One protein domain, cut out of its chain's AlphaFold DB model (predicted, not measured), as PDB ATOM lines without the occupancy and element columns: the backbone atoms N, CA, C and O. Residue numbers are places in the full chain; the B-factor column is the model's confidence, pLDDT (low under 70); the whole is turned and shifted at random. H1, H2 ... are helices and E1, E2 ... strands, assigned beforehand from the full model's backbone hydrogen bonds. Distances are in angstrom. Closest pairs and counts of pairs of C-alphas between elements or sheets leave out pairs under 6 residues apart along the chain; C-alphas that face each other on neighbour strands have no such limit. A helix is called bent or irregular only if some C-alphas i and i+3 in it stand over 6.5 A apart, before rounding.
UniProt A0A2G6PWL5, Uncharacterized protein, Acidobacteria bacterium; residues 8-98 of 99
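Overview. This is residues 8 to 98 of the 99 residues of an uncharacterized protein of Acidobacteria bacterium (UniProt A0A2G6PWL5). A helical hairpin of H2 and H3 makes one side of the domain; the chain then folds back through short H4 and H5, with H5 ending near H1 and H2. A small strand hairpin, E1 and E2, lies at one end of the longest axis, by H2, and H4 lies at the other. The printed part has 91 residues, mostly helix, in the order E1, E2, H1, H2, H3, H4, H5, with one antiparallel sheet, E1 - E2. It is compact, with a radius of gyration of the C-alphas of 12.9 A and spans of 41 by 29 by 22 A.

Arrangement. E1, residues 11 to 13, and E2, residues 18 to 20, form an antiparallel hairpin, with N 19 and O 12 2.8 A apart, within hydrogen-bond range. The closest C-alphas of E2 and H2, residues 35 to 52, are those of Gly 19 and Ile 44, 6.6 A apart. With residues 42 to 50 alone H2 touches H3, residues 54 to 72, closest at the C-alphas of Ala 49 and Lys 57, 4.8 A; this helical hairpin has a shallow tilt of 20 degrees, opposite ways. H3 is irregular, with C-alphas 68 and 71 7.8 A apart. With residues 70 to 71 alone H3 touches H4, residues 75 to 82, in a second helical hairpin, closest at the C-alphas of Ile 70 and Tyr 78, 5.7 A. H4 and H5, residues 84 to 95, touch only at the corner, closest at the C-alphas of Phe 81 and Tyr 87, 5.2 A. H5 and H1, residues 22 to 28, are close but not clearly touching: the closest C-alphas, those of His 22 and Glu 95, are 6.2 A apart. H3 and H5 are apart. Every O i to N i+4 pair is within hydrogen-bond range in H1, H2, H4 and H5, and 13 of 15 are in H3.

Along the chain. E1 begins at C-alpha 11 (155.284, 155.728, 116.589). From first to last C-alpha H2 measures 25.8 A, H3 28.0 A and H5 16.7 A. H5 ends at C-alpha 95 (148.533, 157.016, 127.969).

Size, cuts and confidence. The two C-alphas farthest apart, those of Gly 15 and Pro 74, are 42.1 A apart. The printed part has no cut and no long link. Its mean pLDDT is 92.1, and no printed residue is under 70.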
ATOM      1  N   GLU A   8     158.746 159.591 112.863       84.12
ATOM      2  CA  GLU A   8     158.718 158.126 112.955       84.12
ATOM      3  C   GLU A   8     159.073 157.591 114.354       84.12
ATOM      4  O   GLU A   8     158.512 156.584 114.775       84.12
ATOM      5  N   ASP A   9     159.926 158.281 115.120       87.94
ATOM      6  CA  ASP A   9     160.324 157.861 116.474       87.94
ATOM      7  C   ASP A   9     159.160 157.948 117.483       87.94
ATOM      8  O   ASP A   9     159.188 157.321 118.546       87.94
ATOM      9  N   LEU A  10     158.126 158.737 117.160       91.00
ATOM     10  CA  LEU A  10     156.919 158.903 117.976       91.00
ATOM     11  C   LEU A  10     155.947 157.730 117.844       91.00
ATOM     12  O   LEU A  10     155.003 157.630 118.632       91.00
ATOM     13  N   PHE A  11     156.158 156.852 116.868       90.50
ATOM     14  CA  PHE A  11     155.284 155.728 116.589       90.50
ATOM     15  C   PHE A  11     156.001 154.417 116.888       90.50
ATOM     16  O   PHE A  11     157.173 154.231 116.576       90.50
ATOM     17  N   VAL A  12     155.271 153.477 117.477       88.50
ATOM     18  CA  VAL A  12     155.743 152.102 117.657       88.50
ATOM     19  C   VAL A  12     154.940 151.190 116.745       88.50
ATOM     20  O   VAL A  12     153.745 151.395 116.540       88.50
ATOM     21  N   SER A  13     155.594 150.193 116.159       83.44
ATOM     22  CA  SER A  13     154.934 149.200 115.317       83.44
ATOM     23  C   SER A  13     155.498 147.824 115.622       83.44
ATOM     24  O   SER A  13     156.710 147.629 115.560       83.44
ATOM     25  N   ASP A  14     154.622 146.870 115.920       76.81
ATOM     26  CA  ASP A  14     154.984 145.453 116.046       76.81
ATOM     27  C   ASP A  14     154.731 144.664 114.743       76.81
ATOM     28  O   ASP A  14     154.810 143.436 114.716       76.81
ATOM     29  N   GLY A  15     154.416 145.368 113.648       70.56
ATOM     30  CA  GLY A  15     154.057 144.792 112.349       70.56
ATOM     31  C   GLY A  15     152.564 144.489 112.179       70.56
ATOM     32  O   GLY A  15     152.105 144.361 111.045       70.56
ATOM     33  N   THR A  16     151.787 144.433 113.264       70.94
ATOM     34  CA  THR A  16     150.327 144.212 113.234       70.94
ATOM     35  C   THR A  16     149.530 145.350 113.868       70.94
ATOM     36  O   THR A  16     148.414 145.643 113.434       70.94
ATOM     37  N   HIS A  17     150.121 146.030 114.844       74.56
ATOM     38  CA  HIS A  17     149.568 147.164 115.559       74.56
ATOM     39  C   HIS A  17     150.526 148.344 115.460       74.56
ATOM     40  O   HIS A  17     151.743 148.198 115.557       74.56
ATOM     41  N   ARG A  18     149.942 149.525 115.253       79.81
ATOM     42  CA  ARG A  18     150.645 150.802 115.310       79.81
ATOM     43  C   ARG A  18     150.202 151.507 116.583       79.81
ATOM     44  O   ARG A  18     149.018 151.810 116.709       79.81
ATOM     45  N   GLY A  19     151.138 151.718 117.495       87.62
ATOM     46  CA  GLY A  19     150.954 152.442 118.746       87.62
ATOM     47  C   GLY A  19     151.742 153.747 118.760       87.62
ATOM     48  O   GLY A  19     152.345 154.156 117.763       87.62
ATOM     49  N   ILE A  20     151.747 154.401 119.915       93.25
ATOM     50  CA  ILE A  20     152.424 155.680 120.136       93.25
ATOM     51  C   ILE A  20     153.506 155.492 121.195       93.25
ATOM     52  O   ILE A  20     153.243 154.943 122.263       93.25
ATOM     53  N   ASN A  21     154.707 156.015 120.945       94.06
ATOM     54  CA  ASN A  21     155.713 156.190 121.988       94.06
ATOM     55  C   ASN A  21     155.283 157.346 122.909       94.06
ATOM     56  O   ASN A  21     155.684 158.500 122.740       94.06
ATOM     57  N   HIS A  22     154.382 157.037 123.843       94.75
ATOM     58  CA  HIS A  22     153.686 158.032 124.654       94.75
ATOM     59  C   HIS A  22     154.639 158.877 125.505       94.75
ATOM     60  O   HIS A  22     154.473 160.094 125.593       94.75
ATOM     61  N   GLU A  23     155.665 158.253 126.084       93.06
ATOM     62  CA  GLU A  23     156.686 158.944 126.875       93.06
ATOM     63  C   GLU A  23     157.449 159.963 126.022       93.06
ATOM     64  O   GLU A  23     157.659 161.104 126.446       93.06
ATOM     65  N   LEU A  24     157.793 159.601 124.783       93.19
ATOM     66  CA  LEU A  24     158.482 160.511 123.878       93.19
ATOM     67  C   LEU A  24     157.585 161.692 123.478       93.19
ATOM     68  O   LEU A  24     158.027 162.839 123.568       93.19
ATOM     69  N   VAL A  25     156.309 161.442 123.148       93.94
ATOM     70  CA  VAL A  25     155.315 162.504 122.882       93.94
ATOM     71  C   VAL A  25     155.165 163.439 124.086       93.94
ATOM     72  O   VAL A  25     155.128 164.658 123.916       93.94
ATOM     73  N   ARG A  26     155.101 162.887 125.305       93.62
ATOM     74  CA  ARG A  26     155.013 163.651 126.556       93.62
ATOM     75  C   ARG A  26     156.248 164.516 126.779       93.62
ATOM     76  O   ARG A  26     156.111 165.702 127.057       93.62
ATOM     77  N   SER A  27     157.442 163.951 126.609       90.50
ATOM     78  CA  SER A  27     158.706 164.668 126.818       90.50
ATOM     79  C   SER A  27     158.930 165.805 125.816       90.50
ATOM     80  O   SER A  27     159.458 166.856 126.179       90.50
ATOM     81  N   PHE A  28     158.507 165.617 124.561       89.06
ATOM     82  CA  PHE A  28     158.633 166.632 123.516       89.06
ATOM     83  C   PHE A  28     157.532 167.698 123.608       89.06
ATOM     84  O   PHE A  28     157.723 168.845 123.195       89.06
ATOM     85  N   GLY A  29     156.384 167.329 124.174       91.75
ATOM     86  CA  GLY A  29     155.181 168.139 124.238       91.75
ATOM     87  C   GLY A  29     154.329 167.950 122.986       91.75
ATOM     88  O   GLY A  29     154.671 168.434 121.909       91.75
ATOM     89  N   PHE A  30     153.168 167.309 123.134       93.50
ATOM     90  CA  PHE A  30     152.231 167.045 122.031       93.50
ATOM     91  C   PHE A  30     151.904 168.305 121.206       93.50
ATOM     92  O   PHE A  30     151.881 168.263 119.980       93.50
ATOM     93  N   PHE A  31     151.717 169.451 121.867       92.56
ATOM     94  CA  PHE A  31     151.383 170.716 121.201       92.56
ATOM     95  C   PHE A  31     152.574 171.418 120.533       92.56
ATOM     96  O   PHE A  31     152.354 172.363 119.777       92.56
ATOM     97  N   ASN A  32     153.805 170.954 120.772       91.00
ATOM     98  CA  ASN A  32     155.007 171.431 120.080       91.00
ATOM     99  C   ASN A  32     155.223 170.716 118.737       91.00
ATOM    100  O   ASN A  32     156.025 171.166 117.919       91.00
ATOM    101  N   LEU A  33     154.526 169.600 118.507       90.94
ATOM    102  CA  LEU A  33     154.581 168.854 117.255       90.94
ATOM    103  C   LEU A  33     153.881 169.629 116.136       90.94
ATOM    104  O   LEU A  33     152.972 170.424 116.382       90.94
ATOM    105  N   ASN A  34     154.262 169.366 114.887       90.81
ATOM    106  CA  ASN A  34     153.523 169.909 113.752       90.81
ATOM    107  C   ASN A  34     152.101 169.311 113.691       90.81
ATOM    108  O   ASN A  34     151.808 168.267 114.280       90.81
ATOM    109  N   ARG A  35     151.199 169.982 112.969       90.00
ATOM    110  CA  ARG A  35     149.783 169.599 112.941       90.00
ATOM    111  C   ARG A  35     149.540 168.210 112.353       90.00
ATOM    112  O   ARG A  35     148.658 167.513 112.837       90.00
ATOM    113  N   GLU A  36     150.293 167.823 111.334       91.56
ATOM    114  CA  GLU A  36     150.149 166.522 110.677       91.56
ATOM    115  C   GLU A  36     150.440 165.379 111.657       91.56
ATOM    116  O   GLU A  36     149.599 164.506 111.856       91.56
ATOM    117  N   VAL A  37     151.555 165.475 112.384       92.88
ATOM    118  CA  VAL A  37     151.953 164.497 113.405       92.88
ATOM    119  C   VAL A  37     150.958 164.460 114.568       92.88
ATOM    120  O   VAL A  37     150.609 163.386 115.053       92.88
ATOM    121  N   GLN A  38     150.446 165.618 115.005       94.06
ATOM    122  CA  GLN A  38     149.396 165.660 116.028       94.06
ATOM    123  C   GLN A  38     148.133 164.905 115.590       94.06
ATOM    124  O   GLN A  38     147.545 164.182 116.394       94.06
ATOM    125  N   GLU A  39     147.690 165.078 114.340       93.62
ATOM    126  CA  GLU A  39     146.504 164.385 113.827       93.62
ATOM    127  C   GLU A  39     146.717 162.876 113.755       93.62
ATOM    128  O   GLU A  39     145.831 162.131 114.167       93.62
ATOM    129  N   GLU A  40     147.890 162.435 113.307       93.50
ATOM    130  CA  GLU A  40     148.226 161.017 113.203       93.50
ATOM    131  C   GLU A  40     148.263 160.328 114.576       93.50
ATOM    132  O   GLU A  40     147.650 159.275 114.768       93.50
ATOM    133  N   ILE A  41     148.891 160.965 115.569       95.00
ATOM    134  CA  ILE A  41     148.859 160.519 116.970       95.00
ATOM    135  C   ILE A  41     147.407 160.431 117.469       95.00
ATOM    136  O   ILE A  41     147.006 159.437 118.074       95.00
ATOM    137  N   MET A  42     146.583 161.448 117.197       95.62
ATOM    138  CA  MET A  42     145.180 161.442 117.619       95.62
ATOM    139  C   MET A  42     144.350 160.362 116.925       95.62
ATOM    140  O   MET A  42     143.443 159.814 117.552       95.62
ATOM    141  N   ASP A  43     144.628 160.039 115.664       94.44
ATOM    142  CA  ASP A  43     143.944 158.958 114.950       94.44
ATOM    143  C   ASP A  43     144.234 157.597 115.592       94.44
ATOM    144  O   ASP A  43     143.307 156.801 115.779       94.44
ATOM    145  N   ILE A  44     145.478 157.361 116.018       94.25
ATOM    146  CA  ILE A  44     145.850 156.147 116.754       94.25
ATOM    147  C   ILE A  44     145.149 156.110 118.120       94.25
ATOM    148  O   ILE A  44     144.473 155.125 118.419       94.25
ATOM    149  N   TYR A  45     145.174 157.200 118.901       95.56
ATOM    150  CA  TYR A  45     144.443 157.255 120.176       95.56
ATOM    151  C   TYR A  45     142.940 156.999 120.014       95.56
ATOM    152  O   TYR A  45     142.344 156.284 120.819       95.56
ATOM    153  N   VAL A  46     142.297 157.564 118.983       95.81
ATOM    154  CA  VAL A  46     140.864 157.344 118.712       95.81
ATOM    155  C   VAL A  46     140.596 155.887 118.341       95.81
ATOM    156  O   VAL A  46     139.625 155.305 118.834       95.81
ATOM    157  N   LYS A  47     141.443 155.290 117.496       93.56
ATOM    158  CA  LYS A  47     141.332 153.881 117.107       93.56
ATOM    159  C   LYS A  47     141.471 152.959 118.324       93.56
ATOM    160  O   LYS A  47     140.648 152.066 118.504       93.56
ATOM    161  N   ASN A  48     142.437 153.218 119.196       93.31
ATOM    162  CA  ASN A  48     142.659 152.414 120.398       93.31
ATOM    163  C   ASN A  48     141.558 152.632 121.445       93.31
ATOM    164  O   ASN A  48     141.090 151.685 122.077       93.31
ATOM    165  N   ALA A  49     141.046 153.858 121.575       95.19
ATOM    166  CA  ALA A  49     139.884 154.150 122.409       95.19
ATOM    167  C   ALA A  49     138.624 153.404 121.940       95.19
ATOM    168  O   ALA A  49     137.850 152.939 122.778       95.19
ATOM    169  N   LEU A  50     138.434 153.226 120.627       94.31
ATOM    170  CA  LEU A  50     137.338 152.416 120.086       94.31
ATOM    171  C   LEU A  50     137.421 150.954 120.539       94.31
ATOM    172  O   LEU A  50     136.397 150.396 120.925       94.31
ATOM    173  N   ASN A  51     138.619 150.364 120.570       91.00
ATOM    174  CA  ASN A  51     138.814 148.989 121.051       91.00
ATOM    175  C   ASN A  51     138.430 148.821 122.534       91.00
ATOM    176  O   ASN A  51     138.070 147.723 122.954       91.00
ATOM    177  N   LYS A  52     138.465 149.905 123.325       91.81
ATOM    178  CA  LYS A  52     138.013 149.920 124.729       91.81
ATOM    179  C   LYS A  52     136.507 150.151 124.878       91.81
ATOM    180  O   LYS A  52     135.917 149.714 125.864       91.81
ATOM    181  N   GLY A  53     135.884 150.804 123.899       95.12
ATOM    182  CA  GLY A  53     134.437 150.950 123.786       95.12
ATOM    183  C   GLY A  53     133.992 152.305 123.231       95.12
ATOM    184  O   GLY A  53     134.724 153.295 123.239       95.12
ATOM    185  N   GLU A  54     132.730 152.384 122.800       95.25
ATOM    186  CA  GLU A  54     132.169 153.599 122.177       95.25
ATOM    187  C   GLU A  54     132.213 154.834 123.095       95.25
ATOM    188  O   GLU A  54     132.415 155.956 122.629       95.25
ATOM    189  N   LYS A  55     132.084 154.644 124.415       96.00
ATOM    190  CA  LYS A  55     132.186 155.745 125.387       96.00
ATOM    191  C   LYS A  55     133.581 156.374 125.393       96.00
ATOM    192  O   LYS A  55     133.696 157.593 125.503       96.00
ATOM    193  N   ASP A  56     134.628 155.561 125.300       96.00
ATOM    194  CA  ASP A  56     136.010 156.037 125.296       96.00
ATOM    195  C   ASP A  56     136.360 156.706 123.971       96.00
ATOM    196  O   ASP A  56     136.897 157.815 123.972       96.00
ATOM    197  N   LYS A  57     135.929 156.122 122.848       96.44
ATOM    198  CA  LYS A  57     135.998 156.779 121.536       96.44
ATOM    199  C   LYS A  57     135.337 158.156 121.546       96.44
ATOM    200  O   LYS A  57     135.937 159.117 121.072       96.44
ATOM    201  N   TYR A  58     134.133 158.286 122.108       96.94
ATOM    202  CA  TYR A  58     133.437 159.574 122.164       96.94
ATOM    203  C   TYR A  58     134.223 160.629 122.957       96.94
ATOM    204  O   TYR A  58     134.383 161.761 122.495       96.94
ATOM    205  N   LYS A  59     134.787 160.258 124.114       96.44
ATOM    206  CA  LYS A  59     135.665 161.153 124.885       96.44
ATOM    207  C   LYS A  59     136.901 161.560 124.087       96.44
ATOM    208  O   LYS A  59     137.270 162.732 124.104       96.44
ATOM    209  N   MET A  60     137.517 160.619 123.372       96.75
ATOM    210  CA  MET A  60     138.702 160.900 122.564       96.75
ATOM    211  C   MET A  60     138.395 161.851 121.402       96.75
ATOM    212  O   MET A  60     139.168 162.765 121.126       96.75
ATOM    213  N   LEU A  61     137.230 161.707 120.764       96.69
ATOM    214  CA  LEU A  61     136.769 162.636 119.729       96.69
ATOM    215  C   LEU A  61     136.538 164.052 120.279       96.69
ATOM    216  O   LEU A  61     136.906 165.024 119.617       96.69
ATOM    217  N   ILE A  62     135.993 164.182 121.494       96.25
ATOM    218  CA  ILE A  62     135.880 165.484 122.173       96.25
ATOM    219  C   ILE A  62     137.268 166.067 122.436       96.25
ATOM    220  O   ILE A  62     137.515 167.224 122.097       96.25
ATOM    221  N   PHE A  63     138.185 165.277 123.000       95.50
ATOM    222  CA  PHE A  63     139.548 165.735 123.269       95.50
ATOM    223  C   PHE A  63     140.258 166.188 121.988       95.50
ATOM    224  O   PHE A  63     140.894 167.244 121.978       95.50
ATOM    225  N   ARG A  64     140.086 165.450 120.882       96.00
ATOM    226  CA  ARG A  64     140.569 165.850 119.553       96.00
ATOM    227  C   ARG A  64     139.996 167.204 119.155       96.00
ATOM    228  O   ARG A  64     140.754 168.088 118.782       96.00
ATOM    229  N   ALA A  65     138.681 167.393 119.250       95.38
ATOM    230  CA  ALA A  65     138.043 168.655 118.885       95.38
ATOM    231  C   ALA A  65     138.543 169.836 119.738       95.38
ATOM    232  O   ALA A  65     138.795 170.913 119.194       95.38
ATOM    233  N   LEU A  66     138.741 169.634 121.043       93.62
ATOM    234  CA  LEU A  66     139.312 170.644 121.938       93.62
ATOM    235  C   LEU A  66     140.755 170.975 121.548       93.62
ATOM    236  O   LEU A  66     141.064 172.134 121.286       93.62
ATOM    237  N   SER A  67     141.606 169.960 121.401       92.62
ATOM    238  CA  SER A  67     143.008 170.114 120.989       92.62
ATOM    239  C   SER A  67     143.134 170.806 119.632       92.62
ATOM    240  O   SER A  67     144.027 171.624 119.420       92.62
ATOM    241  N   LYS A  68     142.196 170.543 118.713       93.00
ATOM    242  CA  LYS A  68     142.149 171.197 117.405       93.00
ATOM    243  C   LYS A  68     141.920 172.700 117.486       93.00
ATOM    244  O   LYS A  68     142.449 173.408 116.636       93.00
ATOM    245  N   ASN A  69     141.134 173.148 118.463       93.81
ATOM    246  CA  ASN A  69     140.650 174.520 118.575       93.81
ATOM    247  C   ASN A  69     141.287 175.302 119.725       93.81
ATOM    248  O   ASN A  69     140.975 176.478 119.882       93.81
ATOM    249  N   ILE A  70     142.166 174.688 120.521       92.69
ATOM    250  CA  ILE A  70     142.666 175.269 121.773       92.69
ATOM    251  C   ILE A  70     143.362 176.626 121.586       92.69
ATOM    252  O   ILE A  70     143.325 177.464 122.479       92.69
ATOM    253  N   GLN A  71     143.931 176.887 120.407       90.12
ATOM    254  CA  GLN A  71     144.547 178.176 120.065       90.12
ATOM    255  C   GLN A  71     143.537 179.337 119.982       90.12
ATOM    256  O   GLN A  71     143.929 180.490 120.117       90.12
ATOM    257  N   ASN A  72     142.247 179.044 119.790       94.56
ATOM    258  CA  ASN A  72     141.173 180.042 119.726       94.56
ATOM    259  C   ASN A  72     140.571 180.360 121.105       94.56
ATOM    260  O   ASN A  72     139.664 181.186 121.212       94.56
ATOM    261  N   PHE A  73     141.012 179.670 122.156       93.75
ATOM    262  CA  PHE A  73     140.512 179.862 123.513       93.75
ATOM    263  C   PHE A  73     141.276 181.011 124.187       93.75
ATOM    264  O   PHE A  73     142.355 181.391 123.728       93.75
ATOM    265  N   PRO A  74     140.757 181.574 125.296       96.44
ATOM    266  CA  PRO A  74     141.514 182.536 126.086       96.44
ATOM    267  C   PRO A  74     142.913 182.006 126.415       96.44
ATOM    268  O   PRO A  74     143.070 180.833 126.758       96.44
ATOM    269  N   PHE A  75     143.922 182.876 126.349       93.44
ATOM    270  CA  PHE A  75     145.329 182.484 126.491       93.44
ATOM    271  C   PHE A  75     145.621 181.689 127.775       93.44
ATOM    272  O   PHE A  75     146.393 180.736 127.745       93.44
ATOM    273  N   SER A  76     144.954 182.017 128.886       92.69
ATOM    274  CA  SER A  76     145.070 181.272 130.148       92.69
ATOM    275  C   SER A  76     144.605 179.816 130.029       92.69
ATOM    276  O   SER A  76     145.238 178.916 130.577       92.69
ATOM    277  N   VAL A  77     143.529 179.565 129.280       92.50
ATOM    278  CA  VAL A  77     143.027 178.211 129.011       92.50
ATOM    279  C   VAL A  77     143.995 177.465 128.100       92.50
ATOM    280  O   VAL A  77     144.332 176.319 128.382       92.50
ATOM    281  N   TYR A  78     144.488 178.130 127.051       93.19
ATOM    282  CA  TYR A  78     145.506 177.570 126.166       93.19
ATOM    283  C   TYR A  78     146.769 177.158 126.936       93.19
ATOM    284  O   TYR A  78     147.224 176.023 126.795       93.19
ATOM    285  N   GLN A  79     147.302 178.034 127.795       92.00
ATOM    286  CA  GLN A  79     148.489 177.729 128.593       92.00
ATOM    287  C   GLN A  79     148.269 176.529 129.511       92.00
ATOM    288  O   GLN A  79     149.105 175.632 129.528       92.00
ATOM    289  N   HIS A  80     147.154 176.473 130.244       89.62
ATOM    290  CA  HIS A  80     146.878 175.340 131.132       89.62
ATOM    291  C   HIS A  80     146.691 174.027 130.361       89.62
ATOM    292  O   HIS A  80     147.118 172.975 130.818       89.62
ATOM    293  N   PHE A  81     146.055 174.065 129.189       90.88
ATOM    294  CA  PHE A  81     145.790 172.853 128.414       90.88
ATOM    295  C   PHE A  81     147.045 172.287 127.740       90.88
ATOM    296  O   PHE A  81     147.152 171.076 127.555       90.88
ATOM    297  N   THR A  82     147.983 173.163 127.372       92.62
ATOM    298  CA  THR A  82     149.177 172.803 126.596       92.62
ATOM    299  C   THR A  82     150.467 172.745 127.416       92.62
ATOM    300  O   THR A  82     151.483 172.293 126.897       92.62
ATOM    301  N   SER A  83     150.445 173.167 128.688       89.88
ATOM    302  CA  SER A  83     151.612 173.141 129.576       89.88
ATOM    303  C   SER A  83     151.253 172.952 131.057       89.88
ATOM    304  O   SER A  83     150.121 173.184 131.485       89.88
ATOM    305  N   GLY A  84     152.240 172.550 131.862       90.50
ATOM    306  CA  GLY A  84     152.098 172.423 133.313       90.50
ATOM    307  C   GLY A  84     151.177 171.278 133.744       90.50
ATOM    308  O   GLY A  84     150.972 170.311 133.020       90.50
ATOM    309  N   GLN A  85     150.613 171.376 134.948       93.06
ATOM    310  CA  GLN A  85     149.930 170.249 135.592       93.06
ATOM    311  C   GLN A  85     148.697 169.739 134.824       93.06
ATOM    312  O   GLN A  85     148.443 168.539 134.793       93.06
ATOM    313  N   ALA A  86     147.924 170.626 134.193       91.50
ATOM    314  CA  ALA A  86     146.759 170.214 133.409       91.50
ATOM    315  C   ALA A  86     147.159 169.499 132.107       91.50
ATOM    316  O   ALA A  86     146.497 168.534 131.727       91.50
ATOM    317  N   TYR A  87     148.272 169.892 131.481       94.06
ATOM    318  CA  TYR A  87     148.873 169.115 130.398       94.06
ATOM    319  C   TYR A  87     149.294 167.717 130.867       94.06
ATOM    320  O   TYR A  87     148.926 166.739 130.222       94.06
ATOM    321  N   GLU A  88     149.972 167.605 132.012       94.81
ATOM    322  CA  GLU A  88     150.372 166.300 132.560       94.81
ATOM    323  C   GLU A  88     149.163 165.382 132.792       94.81
ATOM    324  O   GLU A  88     149.182 164.230 132.369       94.81
ATOM    325  N   TYR A  89     148.064 165.904 133.350       95.06
ATOM    326  CA  TYR A  89     146.828 165.130 133.512       95.06
ATOM    327  C   TYR A  89     146.211 164.683 132.183       95.06
ATOM    328  O   TYR A  89     145.672 163.577 132.093       95.06
ATOM    329  N   ASN A  90     146.268 165.532 131.154       94.12
ATOM    330  CA  ASN A  90     145.814 165.158 129.818       94.12
ATOM    331  C   ASN A  90     146.675 164.016 129.262       94.12
ATOM    332  O   ASN A  90     146.125 163.051 128.737       94.12
ATOM    333  N   MET A  91     148.000 164.092 129.420       96.00
ATOM    334  CA  MET A  91     148.922 163.046 128.968       96.00
ATOM    335  C   MET A  91     148.704 161.728 129.721       96.00
ATOM    336  O   MET A  91     148.483 160.712 129.072       96.00
ATOM    337  N   ASP A  92     148.601 161.747 131.054       95.94
ATOM    338  CA  ASP A  92     148.289 160.555 131.866       95.94
ATOM    339  C   ASP A  92     146.967 159.887 131.441       95.94
ATOM    340  O   ASP A  92     146.785 158.668 131.506       95.94
ATOM    341  N   TRP A  93     145.983 160.686 131.016       95.19
ATOM    342  CA  TRP A  93     144.731 160.144 130.503       95.19
ATOM    343  C   TRP A  93     144.893 159.521 129.111       95.19
ATOM    344  O   TRP A  93     144.326 158.452 128.868       95.19
ATOM    345  N   LEU A  94     145.660 160.161 128.223       95.75
ATOM    346  CA  LEU A  94     145.945 159.682 126.868       95.75
ATOM    347  C   LEU A  94     146.795 158.404 126.852       95.75
ATOM    348  O   LEU A  94     146.588 157.568 125.974       95.75
ATOM    349  N   GLU A  95     147.685 158.213 127.829       95.38
ATOM    350  CA  GLU A  95     148.533 157.016 127.969       95.38
ATOM    351  C   GLU A  95     147.714 155.721 127.921       95.38
ATOM    352  O   GLU A  95     148.105 154.731 127.308       95.38
ATOM    353  N   LYS A  96     146.490 155.762 128.462       93.81
ATOM    354  CA  LYS A  96     145.542 154.641 128.450       93.81
ATOM    355  C   LYS A  96     145.185 154.159 127.047       93.81
ATOM    356  O   LYS A  96     144.570 153.102 126.946       93.81
ATOM    357  N   TYR A  97     145.470 154.923 126.004       94.06
ATOM    358  CA  TYR A  97     145.115 154.611 124.624       94.06
ATOM    359  C   TYR A  97     146.347 154.566 123.706       94.06
ATOM    360  O   TYR A  97     146.186 154.533 122.489       94.06
ATOM    361  N   ALA A  98     147.563 154.593 124.263       90.19
ATOM    362  CA  ALA A  98     148.809 154.580 123.493       90.19
ATOM    363  C   ALA A  98     149.099 153.235 122.798       90.19
ATOM    364  O   ALA A  98     149.772 153.228 121.765       90.19
TER     365      ALA A  98